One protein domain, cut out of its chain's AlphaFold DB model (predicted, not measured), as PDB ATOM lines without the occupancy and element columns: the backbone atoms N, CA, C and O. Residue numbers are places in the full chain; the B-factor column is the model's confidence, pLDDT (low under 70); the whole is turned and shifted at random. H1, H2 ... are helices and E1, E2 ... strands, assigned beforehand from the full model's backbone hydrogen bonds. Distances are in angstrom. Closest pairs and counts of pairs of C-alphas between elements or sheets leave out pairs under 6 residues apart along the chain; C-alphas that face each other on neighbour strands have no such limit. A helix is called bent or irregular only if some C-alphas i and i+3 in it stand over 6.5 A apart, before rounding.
ATOM      1  N   PRO A  37     262.849  -8.258 -57.657       74.00
ATOM      2  CA  PRO A  37     261.674  -8.439 -56.819       74.00
ATOM      3  C   PRO A  37     260.572  -7.465 -57.246       74.00
ATOM      4  O   PRO A  37     260.836  -6.298 -57.535       74.00
ATOM      5  N   VAL A  38     259.334  -7.959 -57.289       79.19
ATOM      6  CA  VAL A  38     258.148  -7.132 -57.537       79.19
ATOM      7  C   VAL A  38     257.538  -6.755 -56.195       79.19
ATOM      8  O   VAL A  38     257.161  -7.636 -55.421       79.19
ATOM      9  N   CYS A  39     257.411  -5.459 -55.926       83.75
ATOM     10  CA  CYS A  39     256.713  -4.962 -54.742       83.75
ATOM     11  C   CYS A  39     255.267  -4.620 -55.112       83.75
ATOM     12  O   CYS A  39     255.027  -3.782 -55.976       83.75
ATOM     13  N   PHE A  40     254.291  -5.256 -54.458       83.56
ATOM     14  CA  PHE A  40     252.858  -5.012 -54.702       83.56
ATOM     15  C   PHE A  40     252.255  -3.929 -53.805       83.56
ATOM     16  O   PHE A  40     251.105  -3.535 -53.995       83.56
ATOM     17  N   THR A  41     253.037  -3.435 -52.849       82.06
ATOM     18  CA  THR A  41     252.653  -2.397 -51.898       82.06
ATOM     19  C   THR A  41     253.647  -1.252 -51.936       82.06
ATOM     20  O   THR A  41     254.845  -1.448 -52.137       82.06
ATOM     21  N   LEU A  42     253.128  -0.046 -51.726       80.19
ATOM     22  CA  LEU A  42     253.917   1.160 -51.546       80.19
ATOM     23  C   LEU A  42     253.599   1.700 -50.146       80.19
ATOM     24  O   LEU A  42     252.424   1.931 -49.858       80.19
ATOM     25  N   PRO A  43     254.588   1.832 -49.248       76.94
ATOM     26  CA  PRO A  43     254.370   2.462 -47.958       76.94
ATOM     27  C   PRO A  43     254.010   3.935 -48.157       76.94
ATOM     28  O   PRO A  43     254.559   4.613 -49.024       76.94
ATOM     29  N   THR A  44     253.096   4.428 -47.328       72.62
ATOM     30  CA  THR A  44     252.721   5.842 -47.285       72.62
ATOM     31  C   THR A  44     253.909   6.693 -46.849       72.62
ATOM     32  O   THR A  44     254.653   6.296 -45.947       72.62
ATOM     33  N   LEU A  45     254.070   7.875 -47.441       66.69
ATOM     34  CA  LEU A  45     255.123   8.815 -47.067       66.69
ATOM     35  C   LEU A  45     254.810   9.445 -45.702       66.69
ATOM     36  O   LEU A  45     253.789  10.117 -45.572       66.69
ATOM     37  N   PRO A  46     255.662   9.252 -44.679       50.41
ATOM     38  CA  PRO A  46     255.362   9.723 -43.329       50.41
ATOM     39  C   PRO A  46     255.570  11.237 -43.124       50.41
ATOM     40  O   PRO A  46     255.100  11.763 -42.120       50.41
ATOM     41  N   GLU A  47     256.269  11.945 -44.025       48.03
ATOM     42  CA  GLU A  47     256.813  13.291 -43.749       48.03
ATOM     43  C   GLU A  47     256.766  14.267 -44.938       48.03
ATOM     44  O   GLU A  47     257.706  15.030 -45.174       48.03
ATOM     45  N   LEU A  48     255.669  14.314 -45.693       48.09
ATOM     46  CA  LEU A  48     255.416  15.536 -46.455       48.09
ATOM     47  C   LEU A  48     254.953  16.606 -45.456       48.09
ATOM     48  O   LEU A  48     254.089  16.402 -44.606       48.09
ATOM     49  N   THR A  49     255.690  17.712 -45.419       39.72
ATOM     50  CA  THR A  49     255.529  18.758 -44.407       39.72
ATOM     51  C   THR A  49     254.108  19.317 -44.457       39.72
ATOM     52  O   THR A  49     253.614  19.707 -45.513       39.72
ATOM     53  N   ALA A  50     253.464  19.393 -43.288       43.03
ATOM     54  CA  ALA A  50     252.054  19.749 -43.110       43.03
ATOM     55  C   ALA A  50     251.616  21.084 -43.753       43.03
ATOM     56  O   ALA A  50     250.419  21.318 -43.893       43.03
ATOM     57  N   SER A  51     252.562  21.944 -44.137       42.28
ATOM     58  CA  SER A  51     252.341  23.203 -44.851       42.28
ATOM     59  C   SER A  51     252.216  23.045 -46.373       42.28
ATOM     60  O   SER A  51     251.456  23.795 -46.974       42.28
ATOM     61  N   ARG A  52     252.879  22.062 -47.006       45.97
ATOM     62  CA  ARG A  52     252.731  21.777 -48.452       45.97
ATOM     63  C   ARG A  52     251.484  20.941 -48.767       45.97
ATOM     64  O   ARG A  52     250.872  21.128 -49.814       45.97
ATOM     65  N   ASP A  53     251.083  20.065 -47.844       46.97
ATOM     66  CA  ASP A  53     249.952  19.138 -48.018       46.97
ATOM     67  C   ASP A  53     248.573  19.763 -47.750       46.97
ATOM     68  O   ASP A  53     247.554  19.262 -48.232       46.97
ATOM     69  N   ALA A  54     248.502  20.834 -46.951       46.03
ATOM     70  CA  ALA A  54     247.221  21.399 -46.515       46.03
ATOM     71  C   ALA A  54     246.434  22.084 -47.646       46.03
ATOM     72  O   ALA A  54     245.206  22.132 -47.581       46.03
ATOM     73  N   GLU A  55     247.119  22.571 -48.682       43.28
ATOM     74  CA  GLU A  55     246.495  23.343 -49.760       43.28
ATOM     75  C   GLU A  55     246.153  22.501 -50.996       43.28
ATOM     76  O   GLU A  55     245.074  22.674 -51.560       43.28
ATOM     77  N   LEU A  56     246.990  21.527 -51.377       46.16
ATOM     78  CA  LEU A  56     246.766  20.708 -52.582       46.16
ATOM     79  C   LEU A  56     245.556  19.761 -52.456       46.16
ATOM     80  O   LEU A  56     244.847  19.526 -53.432       46.16
ATOM     81  N   LEU A  57     245.272  19.250 -51.251       46.91
ATOM     82  CA  LEU A  57     244.187  18.285 -51.007       46.91
ATOM     83  C   LEU A  57     242.833  18.930 -50.650       46.91
ATOM     84  O   LEU A  57     241.808  18.247 -50.678       46.91
ATOM     85  N   GLN A  58     242.776  20.235 -50.351       41.03
ATOM     86  CA  GLN A  58     241.499  20.925 -50.088       41.03
ATOM     87  C   GLN A  58     240.705  21.253 -51.363       41.03
ATOM     88  O   GLN A  58     239.490  21.459 -51.293       41.03
ATOM     89  N   VAL A  59     241.352  21.259 -52.534       42.78
ATOM     90  CA  VAL A  59     240.755  21.740 -53.794       42.78
ATOM     91  C   VAL A  59     239.584  20.864 -54.270       42.78
ATOM     92  O   VAL A  59     238.631  21.376 -54.861       42.78
ATOM     93  N   GLU A  90     249.157  28.391 -55.680       38.69
ATOM     94  CA  GLU A  90     248.015  28.957 -56.381       38.69
ATOM     95  C   GLU A  90     247.256  27.817 -57.078       38.69
ATOM     96  O   GLU A  90     247.847  26.908 -57.661       38.69
ATOM     97  N   LYS A  91     245.918  27.866 -57.018       42.72
ATOM     98  CA  LYS A  91     244.959  26.939 -57.661       42.72
ATOM     99  C   LYS A  91     245.276  26.641 -59.141       42.72
ATOM    100  O   LYS A  91     244.717  25.722 -59.728       42.72
ATOM    101  N   GLU A  92     246.157  27.435 -59.724       45.19
ATOM    102  CA  GLU A  92     246.671  27.392 -61.080       45.19
ATOM    103  C   GLU A  92     247.730  26.300 -61.319       45.19
ATOM    104  O   GLU A  92     248.110  26.130 -62.470       45.19
ATOM    105  N   ASP A  93     248.207  25.558 -60.308       51.75
ATOM    106  CA  ASP A  93     249.269  24.536 -60.457       51.75
ATOM    107  C   ASP A  93     248.784  23.080 -60.641       51.75
ATOM    108  O   ASP A  93     249.604  22.182 -60.873       51.75
ATOM    109  N   ILE A  94     247.473  22.830 -60.555       55.81
ATOM    110  CA  ILE A  94     246.865  21.518 -60.834       55.81
ATOM    111  C   ILE A  94     246.358  21.529 -62.272       55.81
ATOM    112  O   ILE A  94     245.487  22.328 -62.613       55.81
ATOM    113  N   VAL A  95     246.908  20.644 -63.101       51.94
ATOM    114  CA  VAL A  95     246.635  20.644 -64.543       51.94
ATOM    115  C   VAL A  95     245.269  20.018 -64.847       51.94
ATOM    116  O   VAL A  95     244.605  20.479 -65.766       51.94
ATOM    117  N   ASP A  96     244.803  19.017 -64.080       55.44
ATOM    118  CA  ASP A  96     243.563  18.291 -64.409       55.44
ATOM    119  C   ASP A  96     243.085  17.306 -63.299       55.44
ATOM    120  O   ASP A  96     243.788  17.149 -62.295       55.44
ATOM    121  N   PRO A  97     241.891  16.662 -63.399       65.19
ATOM    122  CA  PRO A  97     241.313  15.876 -62.299       65.19
ATOM    123  C   PRO A  97     242.103  14.603 -61.972       65.19
ATOM    124  O   PRO A  97     242.715  13.993 -62.843       65.19
ATOM    125  N   LEU A  98     241.995  14.156 -60.715       72.69
ATOM    126  CA  LEU A  98     242.531  12.881 -60.228       72.69
ATOM    127  C   LEU A  98     242.164  11.713 -61.158       72.69
ATOM    128  O   LEU A  98     240.987  11.468 -61.439       72.69
ATOM    129  N   LEU A  99     243.179  10.979 -61.611       82.38
ATOM    130  CA  LEU A  99     243.025   9.842 -62.512       82.38
ATOM    131  C   LEU A  99     243.066   8.529 -61.730       82.38
ATOM    132  O   LEU A  99     244.068   8.219 -61.089       82.38
ATOM    133  N   ASP A 100     241.996   7.742 -61.807       86.56
ATOM    134  CA  ASP A 100     241.910   6.440 -61.135       86.56
ATOM    135  C   ASP A 100     242.742   5.376 -61.859       86.56
ATOM    136  O   ASP A 100     242.576   5.138 -63.065       86.56
ATOM    137  N   LEU A 101     243.608   4.708 -61.102       89.69
ATOM    138  CA  LEU A 101     244.493   3.650 -61.567       89.69
ATOM    139  C   LEU A 101     244.416   2.438 -60.622       89.69
ATOM    140  O   LEU A 101     244.187   2.559 -59.418       89.69
ATOM    141  N   GLY A 102     244.652   1.249 -61.167       91.31
ATOM    142  CA  GLY A 102     244.929   0.037 -60.407       91.31
ATOM    143  C   GLY A 102     246.429  -0.227 -60.386       91.31
ATOM    144  O   GLY A 102     247.000  -0.639 -61.392       91.31
ATOM    145  N   PHE A 103     247.097  -0.020 -59.256       91.75
ATOM    146  CA  PHE A 103     248.523  -0.310 -59.127       91.75
ATOM    147  C   PHE A 103     248.789  -1.812 -59.273       91.75
ATOM    148  O   PHE A 103     248.181  -2.635 -58.577       91.75
ATOM    149  N   LEU A 104     249.709  -2.165 -60.176       88.56
ATOM    150  CA  LEU A 104     250.114  -3.535 -60.492       88.56
ATOM    151  C   LEU A 104     251.341  -4.027 -59.735       88.56
ATOM    152  O   LEU A 104     251.478  -5.224 -59.480       88.56
ATOM    153  N   GLY A 105     252.209  -3.106 -59.355       88.50
ATOM    154  CA  GLY A 105     253.447  -3.400 -58.660       88.50
ATOM    155  C   GLY A 105     254.582  -2.523 -59.160       88.50
ATOM    156  O   GLY A 105     254.468  -1.845 -60.184       88.50
ATOM    157  N   SER A 106     255.685  -2.543 -58.424       89.44
ATOM    158  CA  SER A 106     256.895  -1.805 -58.754       89.44
ATOM    159  C   SER A 106     258.109  -2.711 -58.846       89.44
ATOM    160  O   SER A 106     258.201  -3.696 -58.113       89.44
ATOM    161  N   LEU A 107     259.063  -2.334 -59.695       87.00
ATOM    162  CA  LEU A 107     260.360  -2.994 -59.815       87.00
ATOM    163  C   LEU A 107     261.482  -1.978 -59.936       87.00
ATOM    164  O   LEU A 107     261.332  -0.940 -60.579       87.00
ATOM    165  N   GLU A 108     262.636  -2.357 -59.409       84.19
ATOM    166  CA  GLU A 108     263.903  -1.716 -59.726       84.19
ATOM    167  C   GLU A 108     264.503  -2.380 -60.967       84.19
ATOM    168  O   GLU A 108     264.648  -3.602 -61.046       84.19
ATOM    169  N   LEU A 109     264.822  -1.559 -61.960       74.94
ATOM    170  CA  LEU A 109     265.396  -1.952 -63.235       74.94
ATOM    171  C   LEU A 109     266.876  -1.542 -63.301       74.94
ATOM    172  O   LEU A 109     267.277  -0.541 -62.691       74.94
ATOM    173  N   PRO A 110     267.705  -2.290 -64.055       64.75
ATOM    174  CA  PRO A 110     269.107  -1.931 -64.225       64.75
ATOM    175  C   PRO A 110     269.225  -0.577 -64.930       64.75
ATOM    176  O   PRO A 110     268.372  -0.222 -65.741       64.75
ATOM    177  N   GLN A 111     270.306   0.160 -64.661       57.88
ATOM    178  CA  GLN A 111     270.551   1.484 -65.262       57.88
ATOM    179  C   GLN A 111     270.508   1.470 -66.803       57.88
ATOM    180  O   GLN A 111     270.092   2.457 -67.402       57.88
ATOM    181  N   ASP A 112     270.848   0.339 -67.428       54.06
ATOM    182  CA  ASP A 112     270.912   0.170 -68.885       54.06
ATOM    183  C   ASP A 112     269.653  -0.472 -69.502       54.06
ATOM    184  O   ASP A 112     269.700  -0.972 -70.630       54.06
ATOM    185  N   PHE A 113     268.509  -0.491 -68.805       57.12
ATOM    186  CA  PHE A 113     267.241  -1.035 -69.330       57.12
ATOM    187  C   PHE A 113     266.583  -0.081 -70.352       57.12
ATOM    188  O   PHE A 113     265.437   0.335 -70.229       57.12
ATOM    189  N   GLY A 114     267.349   0.318 -71.366       44.44
ATOM    190  CA  GLY A 114     267.074   1.463 -72.232       44.44
ATOM    191  C   GLY A 114     266.043   1.271 -73.346       44.44
ATOM    192  O   GLY A 114     265.821   2.217 -74.088       44.44
ATOM    193  N   GLU A 115     265.391   0.116 -73.500       46.62
ATOM    194  CA  GLU A 115     264.347  -0.060 -74.524       46.62
ATOM    195  C   GLU A 115     263.261  -1.050 -74.069       46.62
ATOM    196  O   GLU A 115     263.236  -2.206 -74.490       46.62
ATOM    197  N   ILE A 116     262.314  -0.603 -73.236       47.25
ATOM    198  CA  ILE A 116     261.147  -1.420 -72.831       47.25
ATOM    199  C   ILE A 116     260.345  -1.905 -74.058       47.25
ATOM    200  O   ILE A 116     259.808  -3.007 -74.043       47.25
ATOM    201  N   ASN A 117     260.364  -1.153 -75.167       39.81
ATOM    202  CA  ASN A 117     259.685  -1.524 -76.415       39.81
ATOM    203  C   ASN A 117     260.431  -2.560 -77.280       39.81
ATOM    204  O   ASN A 117     259.884  -3.001 -78.288       39.81
ATOM    205  N   LYS A 118     261.659  -2.968 -76.921       38.66
ATOM    206  CA  LYS A 118     262.409  -4.019 -77.648       38.66
ATOM    207  C   LYS A 118     263.028  -5.092 -76.746       38.66
ATOM    208  O   LYS A 118     263.563  -6.085 -77.242       38.66
ATOM    209  N   PRO A 193     244.534  -5.535 -58.270       87.06
ATOM    210  CA  PRO A 193     245.143  -4.212 -58.242       87.06
ATOM    211  C   PRO A 193     244.736  -3.376 -57.039       87.06
ATOM    212  O   PRO A 193     243.564  -3.295 -56.686       87.06
ATOM    213  N   SER A 194     245.728  -2.719 -56.439       88.12
ATOM    214  CA  SER A 194     245.506  -1.750 -55.370       88.12
ATOM    215  C   SER A 194     245.002  -0.453 -55.992       88.12
ATOM    216  O   SER A 194     245.654   0.083 -56.886       88.12
ATOM    217  N   ALA A 195     243.861   0.053 -55.534       87.56
ATOM    218  CA  ALA A 195     243.332   1.323 -56.016       87.56
ATOM    219  C   ALA A 195     244.288   2.475 -55.666       87.56
ATOM    220  O   ALA A 195     244.758   2.584 -54.529       87.56
ATOM    221  N   CYS A 196     244.570   3.334 -56.638       87.81
ATOM    222  CA  CYS A 196     245.356   4.546 -56.458       87.81
ATOM    223  C   CYS A 196     244.863   5.660 -57.382       87.81
ATOM    224  O   CYS A 196     244.191   5.411 -58.384       87.81
ATOM    225  N   HIS A 197     245.208   6.897 -57.040       86.56
ATOM    226  CA  HIS A 197     244.937   8.061 -57.875       86.56
ATOM    227  C   HIS A 197     246.248   8.693 -58.325       86.56
ATOM    228  O   HIS A 197     247.184   8.815 -57.535       86.56
ATOM    229  N   LEU A 198     246.307   9.116 -59.581       88.56
ATOM    230  CA  LEU A 198     247.398   9.924 -60.104       88.56
ATOM    231  C   LEU A 198     246.958  11.387 -60.160       88.56
ATOM    232  O   LEU A 198     245.961  11.719 -60.802       88.56
ATOM    233  N   LEU A 199     247.713  12.249 -59.485       85.88
ATOM    234  CA  LEU A 199     247.585  13.701 -59.545       85.88
ATOM    235  C   LEU A 199     248.776  14.265 -60.318       85.88
ATOM    236  O   LEU A 199     249.927  14.025 -59.950       85.88
ATOM    237  N   ILE A 200     248.504  15.028 -61.372       84.81
ATOM    238  CA  ILE A 200     249.528  15.657 -62.208       84.81
ATOM    239  C   ILE A 200     249.525  17.159 -61.914       84.81
ATOM    240  O   ILE A 200     248.505  17.834 -62.059       84.81
ATOM    241  N   THR A 201     250.669  17.676 -61.476       84.19
ATOM    242  CA  THR A 201     250.896  19.111 -61.271       84.19
ATOM    243  C   THR A 201     251.856  19.640 -62.331       84.19
ATOM    244  O   THR A 201     252.411  18.876 -63.121       84.19
ATOM    245  N   LYS A 202     252.119  20.950 -62.325       78.12
ATOM    246  CA  LYS A 202     253.098  21.569 -63.238       78.12
ATOM    247  C   LYS A 202     254.533  21.048 -63.121       78.12
ATOM    248  O   LYS A 202     255.350  21.357 -63.979       78.12
ATOM    249  N   ARG A 203     254.893  20.362 -62.032       80.38
ATOM    250  CA  ARG A 203     256.291  19.965 -61.758       80.38
ATOM    251  C   ARG A 203     256.458  18.493 -61.419       80.38
ATOM    252  O   ARG A 203     257.549  17.946 -61.585       80.38
ATOM    253  N   ASP A 204     255.401  17.870 -60.914       85.75
ATOM    254  CA  ASP A 204     255.457  16.549 -60.315       85.75
ATOM    255  C   ASP A 204     254.217  15.727 -60.695       85.75
ATOM    256  O   ASP A 204     253.115  16.250 -60.866       85.75
ATOM    257  N   ALA A 205     254.381  14.408 -60.720       88.62
ATOM    258  CA  ALA A 205     253.286  13.451 -60.667       88.62
ATOM    259  C   ALA A 205     253.240  12.803 -59.278       88.62
ATOM    260  O   ALA A 205     254.258  12.348 -58.755       88.62
ATOM    261  N   TRP A 206     252.056  12.741 -58.684       87.56
ATOM    262  CA  TRP A 206     251.834  12.205 -57.347       87.56
ATOM    263  C   TRP A 206     250.933  10.987 -57.435       87.56
ATOM    264  O   TRP A 206     249.846  11.051 -58.006       87.56
ATOM    265  N   LEU A 207     251.379   9.886 -56.844       88.38
ATOM    266  CA  LEU A 207     250.572   8.696 -56.655       88.38
ATOM    267  C   LEU A 207     249.986   8.719 -55.247       88.38
ATOM    268  O   LEU A 207     250.729   8.732 -54.265       88.38
ATOM    269  N   LEU A 208     248.664   8.711 -55.160       85.81
ATOM    270  CA  LEU A 208     247.899   8.761 -53.922       85.81
ATOM    271  C   LEU A 208     247.212   7.414 -53.689       85.81
ATOM    272  O   LEU A 208     246.797   6.751 -54.643       85.81
ATOM    273  N   ALA A 209     247.073   7.009 -52.431       83.62
ATOM    274  CA  ALA A 209     246.297   5.831 -52.072       83.62
ATOM    275  C   ALA A 209     244.821   6.040 -52.440       83.62
ATOM    276  O   ALA A 209     244.243   7.083 -52.135       83.62
ATOM    277  N   GLY A 210     244.215   5.053 -53.102       75.31
ATOM    278  CA  GLY A 210     242.779   5.039 -53.344       75.31
ATOM    279  C   GLY A 210     242.057   4.561 -52.093       75.31
ATOM    280  O   GLY A 210     242.405   3.516 -51.537       75.31
ATOM    281  N   GLU A 211     241.055   5.309 -51.632       67.75
ATOM    282  CA  GLU A 211     240.215   4.843 -50.531       67.75
ATOM    283  C   GLU A 211     239.437   3.596 -50.989       67.75
ATOM    284  O   GLU A 211     238.685   3.640 -51.963       67.75
ATOM    285  N   GLN A 212     239.594   2.466 -50.287       48.06
ATOM    286  CA  GLN A 212     238.630   1.375 -50.432       48.06
ATOM    287  C   GLN A 212     237.280   1.850 -49.878       48.06
ATOM    288  O   GLN A 212     237.249   2.425 -48.782       48.06
ATOM    289  N   ARG A 224     242.552  13.567 -45.869       57.44
ATOM    290  CA  ARG A 224     243.825  13.698 -46.588       57.44
ATOM    291  C   ARG A 224     244.100  12.370 -47.296       57.44
ATOM    292  O   ARG A 224     244.036  11.335 -46.642       57.44
ATOM    293  N   ALA A 225     244.374  12.406 -48.596       65.31
ATOM    294  CA  ALA A 225     244.805  11.218 -49.320       65.31
ATOM    295  C   ALA A 225     246.270  10.929 -48.976       65.31
ATOM    296  O   ALA A 225     247.104  11.837 -49.019       65.31
ATOM    297  N   ASP A 226     246.579   9.679 -48.636       77.38
ATOM    298  CA  ASP A 226     247.948   9.287 -48.316       77.38
ATOM    299  C   ASP A 226     248.801   9.283 -49.588       77.38
ATOM    300  O   ASP A 226     248.472   8.619 -50.576       77.38
ATOM    301  N   VAL A 227     249.916  10.011 -49.572       81.38
ATOM    302  CA  VAL A 227     250.861  10.017 -50.692       81.38
ATOM    303  C   VAL A 227     251.690   8.737 -50.649       81.38
ATOM    304  O   VAL A 227     252.313   8.422 -49.635       81.38
ATOM    305  N   LEU A 228     251.709   8.006 -51.760       84.44
ATOM    306  CA  LEU A 228     252.492   6.784 -51.942       84.44
ATOM    307  C   LEU A 228     253.840   7.083 -52.601       84.44
ATOM    308  O   LEU A 228     254.871   6.559 -52.184       84.44
ATOM    309  N   VAL A 229     253.830   7.905 -53.655       88.00
ATOM    310  CA  VAL A 229     255.025   8.254 -54.436       88.00
ATOM    311  C   VAL A 229     254.884   9.672 -54.967       88.00
ATOM    312  O   VAL A 229     253.829  10.043 -55.477       88.00
ATOM    313  N   ARG A 230     255.972  10.439 -54.919       88.19
ATOM    314  CA  ARG A 230     256.104  11.714 -55.631       88.19
ATOM    315  C   ARG A 230     257.200  11.585 -56.684       88.19
ATOM    316  O   ARG A 230     258.326  11.207 -56.363       88.19
ATOM    317  N   VAL A 231     256.867  11.895 -57.932       89.38
ATOM    318  CA  VAL A 231     257.758  11.788 -59.090       89.38
ATOM    319  C   VAL A 231     257.951  13.168 -59.714       89.38
ATOM    320  O   VAL A 231     257.085  13.619 -60.464       89.38
ATOM    321  N   PRO A 232     259.089  13.828 -59.462       87.62
ATOM    322  CA  PRO A 232     259.452  15.034 -60.192       87.62
ATOM    323  C   PRO A 232     259.611  14.760 -61.686       87.62
ATOM    324  O   PRO A 232     260.153  13.719 -62.074       87.62
ATOM    325  N   PHE A 233     259.211  15.695 -62.549       87.00
ATOM    326  CA  PHE A 233     259.372  15.517 -64.002       87.00
ATOM    327  C   PHE A 233     260.842  15.432 -64.438       87.00
ATOM    328  O   PHE A 233     261.150  14.791 -65.444       87.00
ATOM    329  N   THR A 234     261.776  15.947 -63.634       84.75
ATOM    330  CA  THR A 234     263.225  15.725 -63.811       84.75
ATOM    331  C   THR A 234     263.612  14.245 -63.738       84.75
ATOM    332  O   THR A 234     264.546  13.794 -64.410       84.75
ATOM    333  N   ASN A 235     262.878  13.471 -62.939       87.81
ATOM    334  CA  ASN A 235     263.073  12.040 -62.736       87.81
ATOM    335  C   ASN A 235     262.177  11.208 -63.662       87.81
ATOM    336  O   ASN A 235     262.470  10.040 -63.891       87.81
ATOM    337  N   PHE A 236     261.122  11.782 -64.239       87.19
ATOM    338  CA  PHE A 236     260.282  11.104 -65.223       87.19
ATOM    339  C   PHE A 236     261.096  10.675 -66.453       87.19
ATOM    340  O   PHE A 236     261.976  11.409 -66.912       87.19
ATOM    341  N   ARG A 237     260.815   9.482 -66.986       83.50
ATOM    342  CA  ARG A 237     261.436   8.964 -68.218       83.50
ATOM    343  C   ARG A 237     260.426   8.536 -69.273       83.50
ATOM    344  O   ARG A 237     260.721   8.649 -70.456       83.50
ATOM    345  N   GLY A 238     259.245   8.075 -68.874       81.25
ATOM    346  CA  GLY A 238     258.198   7.724 -69.827       81.25
ATOM    347  C   GLY A 238     256.953   7.147 -69.173       81.25
ATOM    348  O   GLY A 238     257.007   6.639 -68.055       81.25
ATOM    349  N   TRP A 239     255.844   7.202 -69.901       86.44
ATOM    350  CA  TRP A 239     254.614   6.482 -69.592       86.44
ATOM    351  C   TRP A 239     254.331   5.532 -70.745       86.44
ATOM    352  O   TRP A 239     253.929   5.990 -71.806       86.44
ATOM    353  N   LEU A 240     254.599   4.241 -70.581       82.88
ATOM    354  CA  LEU A 240     254.571   3.276 -71.677       82.88
ATOM    355  C   LEU A 240     253.296   2.448 -71.623       82.88
ATOM    356  O   LEU A 240     253.078   1.714 -70.663       82.88
ATOM    357  N   ILE A 241     252.477   2.544 -72.667       82.50
ATOM    358  CA  ILE A 241     251.255   1.749 -72.816       82.50
ATOM    359  C   ILE A 241     251.609   0.422 -73.488       82.50
ATOM    360  O   ILE A 241     252.321   0.396 -74.493       82.50
ATOM    361  N   TYR A 242     251.116  -0.685 -72.936       80.56
ATOM    362  CA  TYR A 242     251.374  -2.004 -73.494       80.56
ATOM    363  C   TYR A 242     250.626  -2.189 -74.828       80.56
ATOM    364  O   TYR A 242     249.400  -2.055 -74.855       80.56
ATOM    365  N   PRO A 243     251.316  -2.531 -75.935       72.62
ATOM    366  CA  PRO A 243     250.693  -2.562 -77.262       72.62
ATOM    367  C   PRO A 243     249.550  -3.571 -77.405       72.62
ATOM    368  O   PRO A 243     248.586  -3.307 -78.118       72.62
ATOM    369  N   GLU A 244     249.648  -4.728 -76.742       76.94
ATOM    370  CA  GLU A 244     248.637  -5.790 -76.854       76.94
ATOM    371  C   GLU A 244     247.443  -5.569 -75.916       76.94
ATOM    372  O   GLU A 244     246.368  -6.127 -76.135       76.94
ATOM    373  N   ASN A 245     247.608  -4.750 -74.873       80.75
ATOM    374  CA  ASN A 245     246.531  -4.401 -73.956       80.75
ATOM    375  C   ASN A 245     246.680  -2.944 -73.488       80.75
ATOM    376  O   ASN A 245     247.413  -2.691 -72.528       80.75
ATOM    377  N   PRO A 246     245.934  -1.996 -74.084       83.56
ATOM    378  CA  PRO A 246     246.050  -0.578 -73.754       83.56
ATOM    379  C   PRO A 246     245.609  -0.253 -72.322       83.56
ATOM    380  O   PRO A 246     245.879   0.845 -71.835       83.56
ATOM    381  N   ARG A 247     244.958  -1.196 -71.620       89.19
ATOM    382  CA  ARG A 247     244.650  -1.048 -70.195       89.19
ATOM    383  C   ARG A 247     245.874  -1.174 -69.303       89.19
ATOM    384  O   ARG A 247     245.812  -0.734 -68.163       89.19
ATOM    385  N   LEU A 248     246.980  -1.727 -69.789       86.75
ATOM    386  CA  LEU A 248     248.217  -1.851 -69.027       86.75
ATOM    387  C   LEU A 248     249.190  -0.747 -69.429       86.75
ATOM    388  O   LEU A 248     249.442  -0.533 -70.616       86.75
ATOM    389  N   ALA A 249     249.753  -0.063 -68.439       87.88
ATOM    390  CA  ALA A 249     250.784   0.938 -68.666       87.88
ATOM    391  C   ALA A 249     251.830   0.930 -67.552       87.88
ATOM    392  O   ALA A 249     251.578   0.438 -66.450       87.88
ATOM    393  N   CYS A 250     253.020   1.454 -67.833       89.25
ATOM    394  CA  CYS A 250     254.052   1.629 -66.826       89.25
ATOM    395  C   CYS A 250     254.642   3.035 -66.831       89.25
ATOM    396  O   CYS A 250     254.964   3.606 -67.872       89.25
ATOM    397  N   LEU A 251     254.811   3.575 -65.631       90.19
ATOM    398  CA  LEU A 251     255.564   4.788 -65.374       90.19
ATOM    399  C   LEU A 251     257.026   4.409 -65.147       90.19
ATOM    400  O   LEU A 251     257.351   3.708 -64.185       90.19
ATOM    401  N   LEU A 252     257.896   4.884 -66.032       88.12
ATOM    402  CA  LEU A 252     259.338   4.742 -65.918       88.12
ATOM    403  C   LEU A 252     259.930   5.996 -65.278       88.12
ATOM    404  O   LEU A 252     259.727   7.117 -65.756       88.12
ATOM    405  N   VAL A 253     260.698   5.789 -64.216       89.94
ATOM    406  CA  VAL A 253     261.290   6.854 -63.409       89.94
ATOM    407  C   VAL A 253     262.772   6.577 -63.205       89.94
ATOM    408  O   VAL A 253     263.179   5.445 -62.979       89.94
ATOM    409  N   GLN A 254     263.597   7.611 -63.266       88.50
ATOM    410  CA  GLN A 254     264.989   7.560 -62.854       88.50
ATOM    411  C   GLN A 254     265.078   7.848 -61.356       88.50
ATOM    412  O   GLN A 254     264.686   8.924 -60.907       88.50
ATOM    413  N   GLY A 255     265.602   6.904 -60.583       86.06
ATOM    414  CA  GLY A 255     265.912   7.128 -59.178       86.06
ATOM    415  C   GLY A 255     267.232   7.898 -58.979       86.06
ATOM    416  O   GLY A 255     268.009   8.050 -59.933       86.06
ATOM    417  N   PRO A 256     267.503   8.380 -57.754       86.94
ATOM    418  CA  PRO A 256     266.694   8.174 -56.547       86.94
ATOM    419  C   PRO A 256     265.481   9.105 -56.457       86.94
ATOM    420  O   PRO A 256     265.528  10.258 -56.887       86.94
ATOM    421  N   LEU A 257     264.407   8.609 -55.839       85.19
ATOM    422  CA  LEU A 257     263.267   9.425 -55.412       85.19
ATOM    423  C   LEU A 257     263.417   9.711 -53.920       85.19
ATOM    424  O   LEU A 257     262.901   8.974 -53.089       85.19
ATOM    425  N   VAL A 258     264.173  10.760 -53.591       78.00
ATOM    426  CA  VAL A 258     264.618  11.064 -52.215       78.00
ATOM    427  C   VAL A 258     263.448  11.206 -51.237       78.00
ATOM    428  O   VAL A 258     263.533  10.731 -50.110       78.00
ATOM    429  N   ASP A 259     262.337  11.780 -51.698       71.88
ATOM    430  CA  ASP A 259     261.127  11.971 -50.892       71.88
ATOM    431  C   ASP A 259     260.329  10.669 -50.695       71.88
ATOM    432  O   ASP A 259     259.404  10.631 -49.890       71.88
ATOM    433  N   THR A 260     260.653   9.598 -51.430       76.19
ATOM    434  CA  THR A 260     259.949   8.313 -51.372       76.19
ATOM    435  C   THR A 260     260.812   7.248 -50.713       76.19
ATOM    436  O   THR A 260     261.698   6.695 -51.354       76.19
ATOM    437  N   ALA A 261     260.532   6.907 -49.450       71.12
ATOM    438  CA  ALA A 261     261.366   6.005 -48.642       71.12
ATOM    439  C   ALA A 261     261.730   4.683 -49.350       71.12
ATOM    440  O   ALA A 261     262.880   4.254 -49.295       71.12
ATOM    441  N   THR A 262     260.780   4.082 -50.074       73.38
ATOM    442  CA  THR A 262     260.975   2.853 -50.869       73.38
ATOM    443  C   THR A 262     262.056   2.993 -51.937       73.38
ATOM    444  O   THR A 262     262.759   2.038 -52.236       73.38
ATOM    445  N   PHE A 263     262.187   4.184 -52.518       81.94
ATOM    446  CA  PHE A 263     262.995   4.455 -53.704       81.94
ATOM    447  C   PHE A 263     264.105   5.490 -53.460       81.94
ATOM    448  O   PHE A 263     264.808   5.890 -54.393       81.94
ATOM    449  N   ALA A 264     264.295   5.911 -52.209       76.75
ATOM    450  CA  ALA A 264     265.232   6.962 -51.824       76.75
ATOM    451  C   ALA A 264     266.700   6.585 -52.072       76.75
ATOM    452  O   ALA A 264     267.543   7.464 -52.234       76.75
ATOM    453  N   GLN A 265     267.011   5.286 -52.117       79.06
ATOM    454  CA  GLN A 265     268.369   4.767 -52.337       79.06
ATOM    455  C   GLN A 265     268.560   4.133 -53.723       79.06
ATOM    456  O   GLN A 265     269.642   3.632 -54.034       79.06
ATOM    457  N   VAL A 266     267.525   4.149 -54.565       79.69
ATOM    458  CA  VAL A 266     267.560   3.491 -55.872       79.69
ATOM    459  C   VAL A 266     268.275   4.391 -56.867       79.69
ATOM    460  O   VAL A 266     267.724   5.382 -57.319       79.69
ATOM    461  N   ASN A 267     269.495   4.032 -57.256       80.00
ATOM    462  CA  ASN A 267     270.260   4.782 -58.263       80.00
ATOM    463  C   ASN A 267     269.970   4.321 -59.709       80.00
ATOM    464  O   ASN A 267     270.626   4.768 -60.651       80.00
ATOM    465  N   GLY A 268     269.034   3.384 -59.883       80.94
ATOM    466  CA  GLY A 268     268.633   2.801 -61.162       80.94
ATOM    467  C   GLY A 268     267.328   3.371 -61.710       80.94
ATOM    468  O   GLY A 268     266.858   4.430 -61.292       80.94
ATOM    469  N   GLN A 269     266.741   2.649 -62.659       83.31
ATOM    470  CA  GLN A 269     265.394   2.940 -63.130       83.31
ATOM    471  C   GLN A 269     264.370   2.253 -62.224       83.31
ATOM    472  O   GLN A 269     264.614   1.178 -61.686       83.31
ATOM    473  N   ILE A 270     263.211   2.868 -62.057       88.31
ATOM    474  CA  ILE A 270     262.080   2.354 -61.296       88.31
ATOM    475  C   ILE A 270     260.916   2.250 -62.271       88.31
ATOM    476  O   ILE A 270     260.591   3.211 -62.969       88.31
ATOM    477  N   CYS A 271     260.297   1.079 -62.321       89.06
ATOM    478  CA  CYS A 271     259.079   0.837 -63.077       89.06
ATOM    479  C   CYS A 271     257.912   0.725 -62.103       89.06
ATOM    480  O   CYS A 271     257.958  -0.106 -61.197       89.06
ATOM    481  N   LEU A 272     256.873   1.533 -62.298       91.75
ATOM    482  CA  LEU A 272     255.589   1.402 -61.613       91.75
ATOM    483  C   LEU A 272     254.551   0.980 -62.653       91.75
ATOM    484  O   LEU A 272     254.300   1.721 -63.598       91.75
ATOM    485  N   ALA A 273     253.978  -0.211 -62.514       91.56
ATOM    486  CA  ALA A 273     252.984  -0.724 -63.451       91.56
ATOM    487  C   ALA A 273     251.560  -0.454 -62.955       91.56
ATOM    488  O   ALA A 273     251.286  -0.519 -61.753       91.56
ATOM    489  N   PHE A 274     250.653  -0.200 -63.893       93.62
ATOM    490  CA  PHE A 274     249.267   0.172 -63.642       93.62
ATOM    491  C   PHE A 274     248.308  -0.501 -64.624       93.62
ATOM    492  O   PHE A 274     248.665  -0.824 -65.757       93.62
ATOM    493  N   GLU A 275     247.070  -0.658 -64.171       93.25
ATOM    494  CA  GLU A 275     245.903  -1.011 -64.964       93.25
ATOM    495  C   GLU A 275     244.901   0.155 -64.940       93.25
ATOM    496  O   GLU A 275     244.505   0.605 -63.867       93.25
ATOM    497  N   SER A 276     244.489   0.669 -66.099       92.50
ATOM    498  CA  SER A 276     243.437   1.688 -66.210       92.50
ATOM    499  C   SER A 276     242.880   1.772 -67.626       92.50
ATOM    500  O   SER A 276     243.599   1.635 -68.609       92.50
ATOM    501  N   GLU A 277     241.592   2.081 -67.752       89.19
ATOM    502  CA  GLU A 277     240.971   2.396 -69.048       89.19
ATOM    503  C   GLU A 277     241.363   3.790 -69.568       89.19
ATOM    504  O   GLU A 277     241.121   4.111 -70.729       89.19
ATOM    505  N   LYS A 278     241.983   4.618 -68.717       88.50
ATOM    506  CA  LYS A 278     242.326   6.019 -68.997       88.50
ATOM    507  C   LYS A 278     243.814   6.225 -69.314       88.50
ATOM    508  O   LYS A 278     244.281   7.356 -69.287       88.50
ATOM    509  N   ASN A 279     244.574   5.173 -69.631       87.38
ATOM    510  CA  ASN A 279     246.027   5.279 -69.855       87.38
ATOM    511  C   ASN A 279     246.426   6.262 -70.964       87.38
ATOM    512  O   ASN A 279     247.474   6.895 -70.855       87.38
ATOM    513  N   GLN A 280     245.603   6.400 -72.007       84.31
ATOM    514  CA  GLN A 280     245.820   7.389 -73.066       84.31
ATOM    515  C   GLN A 280     245.658   8.821 -72.536       84.31
ATOM    516  O   GLN A 280     246.518   9.664 -72.763       84.31
ATOM    517  N   LEU A 281     244.601   9.073 -71.754       86.75
ATOM    518  CA  LEU A 281     244.367  10.368 -71.112       86.75
ATOM    519  C   LEU A 281     245.497  10.721 -70.133       86.75
ATOM    520  O   LEU A 281     245.942  11.862 -70.094       86.75
ATOM    521  N   VAL A 282     246.004   9.735 -69.382       88.12
ATOM    522  CA  VAL A 282     247.173   9.911 -68.503       88.12
ATOM    523  C   VAL A 282     248.384  10.394 -69.309       88.12
ATOM    524  O   VAL A 282     249.051  11.345 -68.907       88.12
ATOM    525  N   ALA A 283     248.659   9.760 -70.453       85.31
ATOM    526  CA  ALA A 283     249.776  10.132 -71.316       85.31
ATOM    527  C   ALA A 283     249.635  11.567 -71.850       85.31
ATOM    528  O   ALA A 283     250.602  12.330 -71.823       85.31
ATOM    529  N   GLU A 284     248.433  11.945 -72.289       83.44
ATOM    530  CA  GLU A 284     248.120  13.288 -72.791       83.44
ATOM    531  C   GLU A 284     248.279  14.361 -71.707       83.44
ATOM    532  O   GLU A 284     248.880  15.405 -71.961       83.44
ATOM    533  N   GLN A 285     247.820  14.095 -70.483       84.81
ATOM    534  CA  GLN A 285     247.961  15.037 -69.370       84.81
ATOM    535  C   GLN A 285     249.414  15.190 -68.915       84.81
ATOM    536  O   GLN A 285     249.861  16.308 -68.657       84.81
ATOM    537  N   LEU A 286     250.184  14.097 -68.871       85.38
ATOM    538  CA  LEU A 286     251.624  14.161 -68.599       85.38
ATOM    539  C   LEU A 286     252.360  14.965 -69.676       85.38
ATOM    540  O   LEU A 286     253.243  15.760 -69.354       85.38
ATOM    541  N   LEU A 287     251.985  14.779 -70.943       83.44
ATOM    542  CA  LEU A 287     252.547  15.529 -72.061       83.44
ATOM    543  C   LEU A 287     252.219  17.023 -71.947       83.44
ATOM    544  O   LEU A 287     253.126  17.847 -72.064       83.44
ATOM    545  N   SER A 288     250.957  17.369 -71.675       82.94
ATOM    546  CA  SER A 288     250.522  18.760 -71.491       82.94
ATOM    547  C   SER A 288     251.281  19.433 -70.349       82.94
ATOM    548  O   SER A 288     251.867  20.495 -70.540       82.94
ATOM    549  N   ALA A 289     251.364  18.776 -69.189       83.12
ATOM    550  CA  ALA A 289     252.053  19.318 -68.022       83.12
ATOM    551  C   ALA A 289     253.559  19.535 -68.272       83.12
ATOM    552  O   ALA A 289     254.124  20.537 -67.834       83.12
ATOM    553  N   GLN A 290     254.221  18.634 -69.008       81.44
ATOM    554  CA  GLN A 290     255.637  18.799 -69.366       81.44
ATOM    555  C   GLN A 290     255.873  19.913 -70.389       81.44
ATOM    556  O   GLN A 290     256.887  20.610 -70.297       81.44
ATOM    557  N   LEU A 291     254.961  20.095 -71.350       81.56
ATOM    558  CA  LEU A 291     255.011  21.214 -72.296       81.56
ATOM    559  C   LEU A 291     254.833  22.552 -71.570       81.56
ATOM    560  O   LEU A 291     255.637  23.460 -71.768       81.56
ATOM    561  N   GLU A 292     253.854  22.645 -70.670       82.56
ATOM    562  CA  GLU A 292     253.641  23.836 -69.842       82.56
ATOM    563  C   GLU A 292     254.863  24.155 -68.975       82.56
ATOM    564  O   GLU A 292     255.304  25.305 -68.930       82.56
ATOM    565  N   GLN A 293     255.465  23.149 -68.329       81.38
ATOM    566  CA  GLN A 293     256.698  23.357 -67.568       81.38
ATOM    567  C   GLN A 293     257.808  23.900 -68.469       81.38
ATOM    568  O   GLN A 293     258.469  24.875 -68.109       81.38
ATOM    569  N   MET A 294     257.989  23.318 -69.654       81.12
ATOM    570  CA  MET A 294     259.012  23.749 -70.602       81.12
ATOM    571  C   MET A 294     258.847  25.217 -71.028       81.12
ATOM    572  O   MET A 294     259.855  25.911 -71.160       81.12
ATOM    573  N   ASP A 295     257.615  25.703 -71.186       80.25
ATOM    574  CA  ASP A 295     257.330  27.106 -71.526       80.25
ATOM    575  C   ASP A 295     257.657  28.078 -70.374       80.25
ATOM    576  O   ASP A 295     257.976  29.253 -70.599       80.25
ATOM    577  N   THR A 296     257.634  27.600 -69.125       81.31
ATOM    578  CA  THR A 296     258.021  28.409 -67.956       81.31
ATOM    579  C   THR A 296     259.538  28.522 -67.764       81.31
ATOM    580  O   THR A 296     260.005  29.507 -67.178       81.31
ATOM    581  N   LEU A 297     260.315  27.573 -68.299       80.00
ATOM    582  CA  LEU A 297     261.779  27.534 -68.212       80.00
ATOM    583  C   LEU A 297     262.418  28.491 -69.230       80.00
ATOM    584  O   LEU A 297     262.631  28.161 -70.399       80.00
ATOM    585  N   ASN A 298     262.732  29.703 -68.771       76.38
ATOM    586  CA  ASN A 298     263.249  30.790 -69.609       76.38
ATOM    587  C   ASN A 298     264.672  31.234 -69.238       76.38
ATOM    588  O   ASN A 298     265.217  32.140 -69.876       76.38
ATOM    589  N   LYS A 299     265.282  30.644 -68.203       80.88
ATOM    590  CA  LYS A 299     266.605  31.052 -67.722       80.88
ATOM    591  C   LYS A 299     267.705  30.145 -68.279       80.88
ATOM    592  O   LYS A 299     267.472  28.967 -68.527       80.88
ATOM    593  N   PRO A 300     268.939  30.657 -68.437       70.00
ATOM    594  CA  PRO A 300     270.058  29.864 -68.952       70.00
ATOM    595  C   PRO A 300     270.462  28.701 -68.030       70.00
ATOM    596  O   PRO A 300     271.051  27.730 -68.494       70.00
ATOM    597  N   GLU A 301     270.149  28.783 -66.735       80.62
ATOM    598  CA  GLU A 301     270.330  27.685 -65.775       80.62
ATOM    599  C   GLU A 301     269.386  26.491 -66.011       80.62
ATOM    600  O   GLU A 301     269.706  25.379 -65.592       80.62
ATOM    601  N   ASP A 302     268.295  26.683 -66.761       82.81
ATOM    602  CA  ASP A 302     267.252  25.675 -66.984       82.81
ATOM    603  C   ASP A 302     267.535  24.763 -68.198       82.81
ATOM    604  O   ASP A 302     266.786  23.826 -68.475       82.81
ATOM    605  N   GLU A 303     268.617  24.997 -68.950       81.44
ATOM    606  CA  GLU A 303     268.912  24.288 -70.211       81.44
ATOM    607  C   GLU A 303     269.019  22.761 -70.048       81.44
ATOM    608  O   GLU A 303     268.586  21.993 -70.912       81.44
ATOM    609  N   ALA A 304     269.569  22.294 -68.923       82.50
ATOM    610  CA  ALA A 304     269.661  20.864 -68.633       82.50
ATOM    611  C   ALA A 304     268.276  20.238 -68.395       82.50
ATOM    612  O   ALA A 304     267.995  19.148 -68.899       82.50
ATOM    613  N   GLU A 305     267.409  20.943 -67.670       81.56
ATOM    614  CA  GLU A 305     266.035  20.524 -67.390       81.56
ATOM    615  C   GLU A 305     265.196  20.530 -68.669       81.56
ATOM    616  O   GLU A 305     264.539  19.540 -68.989       81.56
ATOM    617  N   LYS A 306     265.323  21.583 -69.481       81.81
ATOM    618  CA  LYS A 306     264.667  21.697 -70.785       81.81
ATOM    619  C   LYS A 306     265.043  20.553 -71.724       81.81
ATOM    620  O   LYS A 306     264.178  19.974 -72.381       81.81
ATOM    621  N   LYS A 307     266.327  20.181 -71.771       83.62
ATOM    622  CA  LYS A 307     266.791  19.033 -72.563       83.62
ATOM    623  C   LYS A 307     266.172  17.717 -72.084       83.62
ATOM    624  O   LYS A 307     265.820  16.882 -72.916       83.62
ATOM    625  N   GLN A 308     266.031  17.534 -70.771       81.12
ATOM    626  CA  GLN A 308     265.394  16.345 -70.203       81.12
ATOM    627  C   GLN A 308     263.892  16.304 -70.510       81.12
ATOM    628  O   GLN A 308     263.397  15.266 -70.941       81.12
ATOM    629  N   LEU A 309     263.181  17.424 -70.351       78.75
ATOM    630  CA  LEU A 309     261.760  17.525 -70.695       78.75
ATOM    631  C   LEU A 309     261.527  17.252 -72.184       78.75
ATOM    632  O   LEU A 309     260.640  16.478 -72.518       78.75
ATOM    633  N   MET A 310     262.370  17.779 -73.079       81.00
ATOM    634  CA  MET A 310     262.284  17.463 -74.511       81.00
ATOM    635  C   MET A 310     262.464  15.965 -74.803       81.00
ATOM    636  O   MET A 310     261.757  15.420 -75.649       81.00
ATOM    637  N   ALA A 311     263.374  15.283 -74.099       77.50
ATOM    638  CA  ALA A 311     263.523  13.834 -74.231       77.50
ATOM    639  C   ALA A 311     262.259  13.094 -73.759       77.50
ATOM    640  O   ALA A 311     261.759  12.215 -74.460       77.50
ATOM    641  N   ASN A 312     261.698  13.493 -72.615       76.06
ATOM    642  CA  ASN A 312     260.474  12.906 -72.069       76.06
ATOM    643  C   ASN A 312     259.263  13.123 -72.997       76.06
ATOM    644  O   ASN A 312     258.512  12.182 -73.257       76.06
ATOM    645  N   ILE A 313     259.116  14.332 -73.550       74.88
ATOM    646  CA  ILE A 313     258.083  14.691 -74.530       74.88
ATOM    647  C   ILE A 313     258.191  13.807 -75.771       74.88
ATOM    648  O   ILE A 313     257.176  13.281 -76.223       74.88
ATOM    649  N   SER A 314     259.405  13.587 -76.293       70.12
ATOM    650  CA  SER A 314     259.614  12.679 -77.427       70.12
ATOM    651  C   SER A 314     259.061  11.285 -77.116       70.12
ATOM    652  O   SER A 314     258.262  10.761 -77.890       70.12
ATOM    653  N   HIS A 315     259.402  10.728 -75.949       70.44
ATOM    654  CA  HIS A 315     258.933   9.406 -75.528       70.44
ATOM    655  C   HIS A 315     257.412   9.322 -75.336       70.44
ATOM    656  O   HIS A 315     256.822   8.283 -75.625       70.44
ATOM    657  N   LEU A 316     256.768  10.395 -74.867       65.31
ATOM    658  CA  LEU A 316     255.310  10.469 -74.728       65.31
ATOM    659  C   LEU A 316     254.601  10.642 -76.081       65.31
ATOM    660  O   LEU A 316     253.547  10.052 -76.320       65.31
ATOM    661  N   SER A 317     255.188  11.421 -76.990       59.81
ATOM    662  CA  SER A 317     254.603  11.719 -78.301       59.81
ATOM    663  C   SER A 317     254.568  10.510 -79.242       59.81
ATOM    664  O   SER A 317     253.598  10.347 -79.985       59.81
ATOM    665  N   ASP A 318     255.558   9.615 -79.143       58.06
ATOM    666  CA  ASP A 318     255.600   8.355 -79.899       58.06
ATOM    667  C   ASP A 318     254.403   7.443 -79.576       58.06
ATOM    668  O   ASP A 318     253.963   6.652 -80.411       58.06
ATOM    669  N   ILE A 319     253.841   7.575 -78.373       55.56
ATOM    670  CA  ILE A 319     252.731   6.758 -77.867       55.56
ATOM    671  C   ILE A 319     251.390   7.344 -78.302       55.56
ATOM    672  O   ILE A 319     250.487   6.605 -78.689       55.56
ATOM    673  N   SER A 320     251.286   8.676 -78.339       42.12
ATOM    674  CA  SER A 320     250.092   9.377 -78.819       42.12
ATOM    675  C   SER A 320     249.848   9.218 -80.329       42.12
ATOM    676  O   SER A 320     248.749   9.522 -80.791       42.12
ATOM    677  N   CYS A 321     250.839   8.756 -81.102       33.66
ATOM    678  CA  CYS A 321     250.754   8.593 -82.560       33.66
ATOM    679  C   CYS A 321     250.493   7.142 -83.026       33.66
ATOM    680  O   CYS A 321     250.659   6.837 -84.210       33.66
ATOM    681  N   GLY A 322     250.072   6.239 -82.129       30.75
ATOM    682  CA  GLY A 322     249.630   4.883 -82.487       30.75
ATOM    683  C   GLY A 322     248.447   4.885 -83.474       30.75
ATOM    684  O   GLY A 322     247.625   5.802 -83.454       30.75
TER     685      GLY A 322
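This is residues 37 to 59, 90 to 118, 193 to 212 and 224 to 322 of the 346 residues of the protein "DCC-interacting protein 13-beta" of Paragonimus westermani (UniProt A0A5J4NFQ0). One seven-stranded sheet is curled like part of a barrel and folds back on itself, E4, E3 and E2 facing E7, E6 and E5 with E1 as the hinge; its edge strands E4 and E5 meet only through their link. A helical hairpin packs on this sheet, H2 reaching strands of both leaves and H3 packing on edge strand E5, while the short helix H1 lies off the sheet and away from the hairpin. The printed part has 171 residues with three named helices and seven named strands, along the chain H1 E1 E2 E3 E4 E5 E6 E7 H2 H3, and its class is mixed, helices and strands. The sheet's order is E4, E3, E2, E1, E7, E6, E5, antiparallel throughout. The whole is compact, with a radius of gyration of the C-alphas of 15.4 A, and rounded, spanning 41 by 39 by 31 A.

H1, residues 50 to 56, is not on the sheet and is apart from H2, residues 279 to 296, and from H3, residues 300 to 320. E1, residues 99 to 109, bends by 73 degrees at residue 102. E2, residues 194 to 200, is its antiparallel neighbour, with N 101 and O 196 2.9 A apart, within hydrogen-bond range. E2 forms a hairpin with E3, residues 204 to 209, where N 206 and O 199 are 2.8 A apart. E4, residues 227 to 232, is antiparallel to E3 at 168 degrees, with N 231 and O 205 2.8 A apart. E5, residues 236 to 241, E6, residues 248 to 254, and E7, residues 269 to 275, form a meander, each strand the antiparallel neighbour of the one before; N 250 and O 240 are 2.8 A apart, as are N 251 and O 272. E7 is also antiparallel to E1, with N 104 and O 273 2.8 A apart. Across the folded sheet, the closest C-alphas of E4 and E6, those of Val 231 and Val 253, are 7.4 A apart. H2 is on the strongly twisted sheet at a height over the sheet of 8.8 A; its closest C-alphas to E5 are those of Ala 283 and Trp 239, 6.3 A apart, and to E2 those of Leu 286 and Ile 200, 6.9 A apart. H3 is on the sheet too, and its Asn 312 comes to 5.6 A from Arg 237 of E5, C-alpha to C-alpha. H2 and H3 touch as a helical hairpin, at a shallow tilt of 22 degrees, opposite ways, with the closest C-alphas, those of Met 294 and Lys 306, 6.0 A apart. Every O i to N i+4 pair is within hydrogen-bond range in H2, against 14 of 17 in H3 and 0 of 3 in H1, where 0 of 4 O i to N i+3 pairs are within range.

H1 begins at C-alpha 50 (252.054, 19.749, -43.110) and is only just irregular, with C-alphas 52 and 55 6.6 A apart. E1 measures 25.3 A from first to last C-alpha, E2 19.1 A, E6 20.2 A and E7 20.0 A. H2 measures 26.1 A and begins at C-alpha 279 (246.027, 5.279, -69.855). H3 measures 30.3 A, is irregular with C-alphas 301 and 304 7.4 A apart, has a kink of 28 degrees near residue 307, and ends at C-alpha 320 (250.092, 9.377, -78.819).

The two C-alphas farthest apart, those of Gln 212 and Pro 300, are 46.3 A apart. Residues 60 to 89, 119 to 192 and 213 to 223 are not printed, and the C-alphas across these cuts are 10.6 A, 26.0 A and 13.9 A apart. Of the links that are printed whole, E6 to E7 is long, with 14 residues. The mean pLDDT of the printed part is 74.9, and 43 residues are under 70, among them residues 45 to 59, 110 to 118 and 316 to 322.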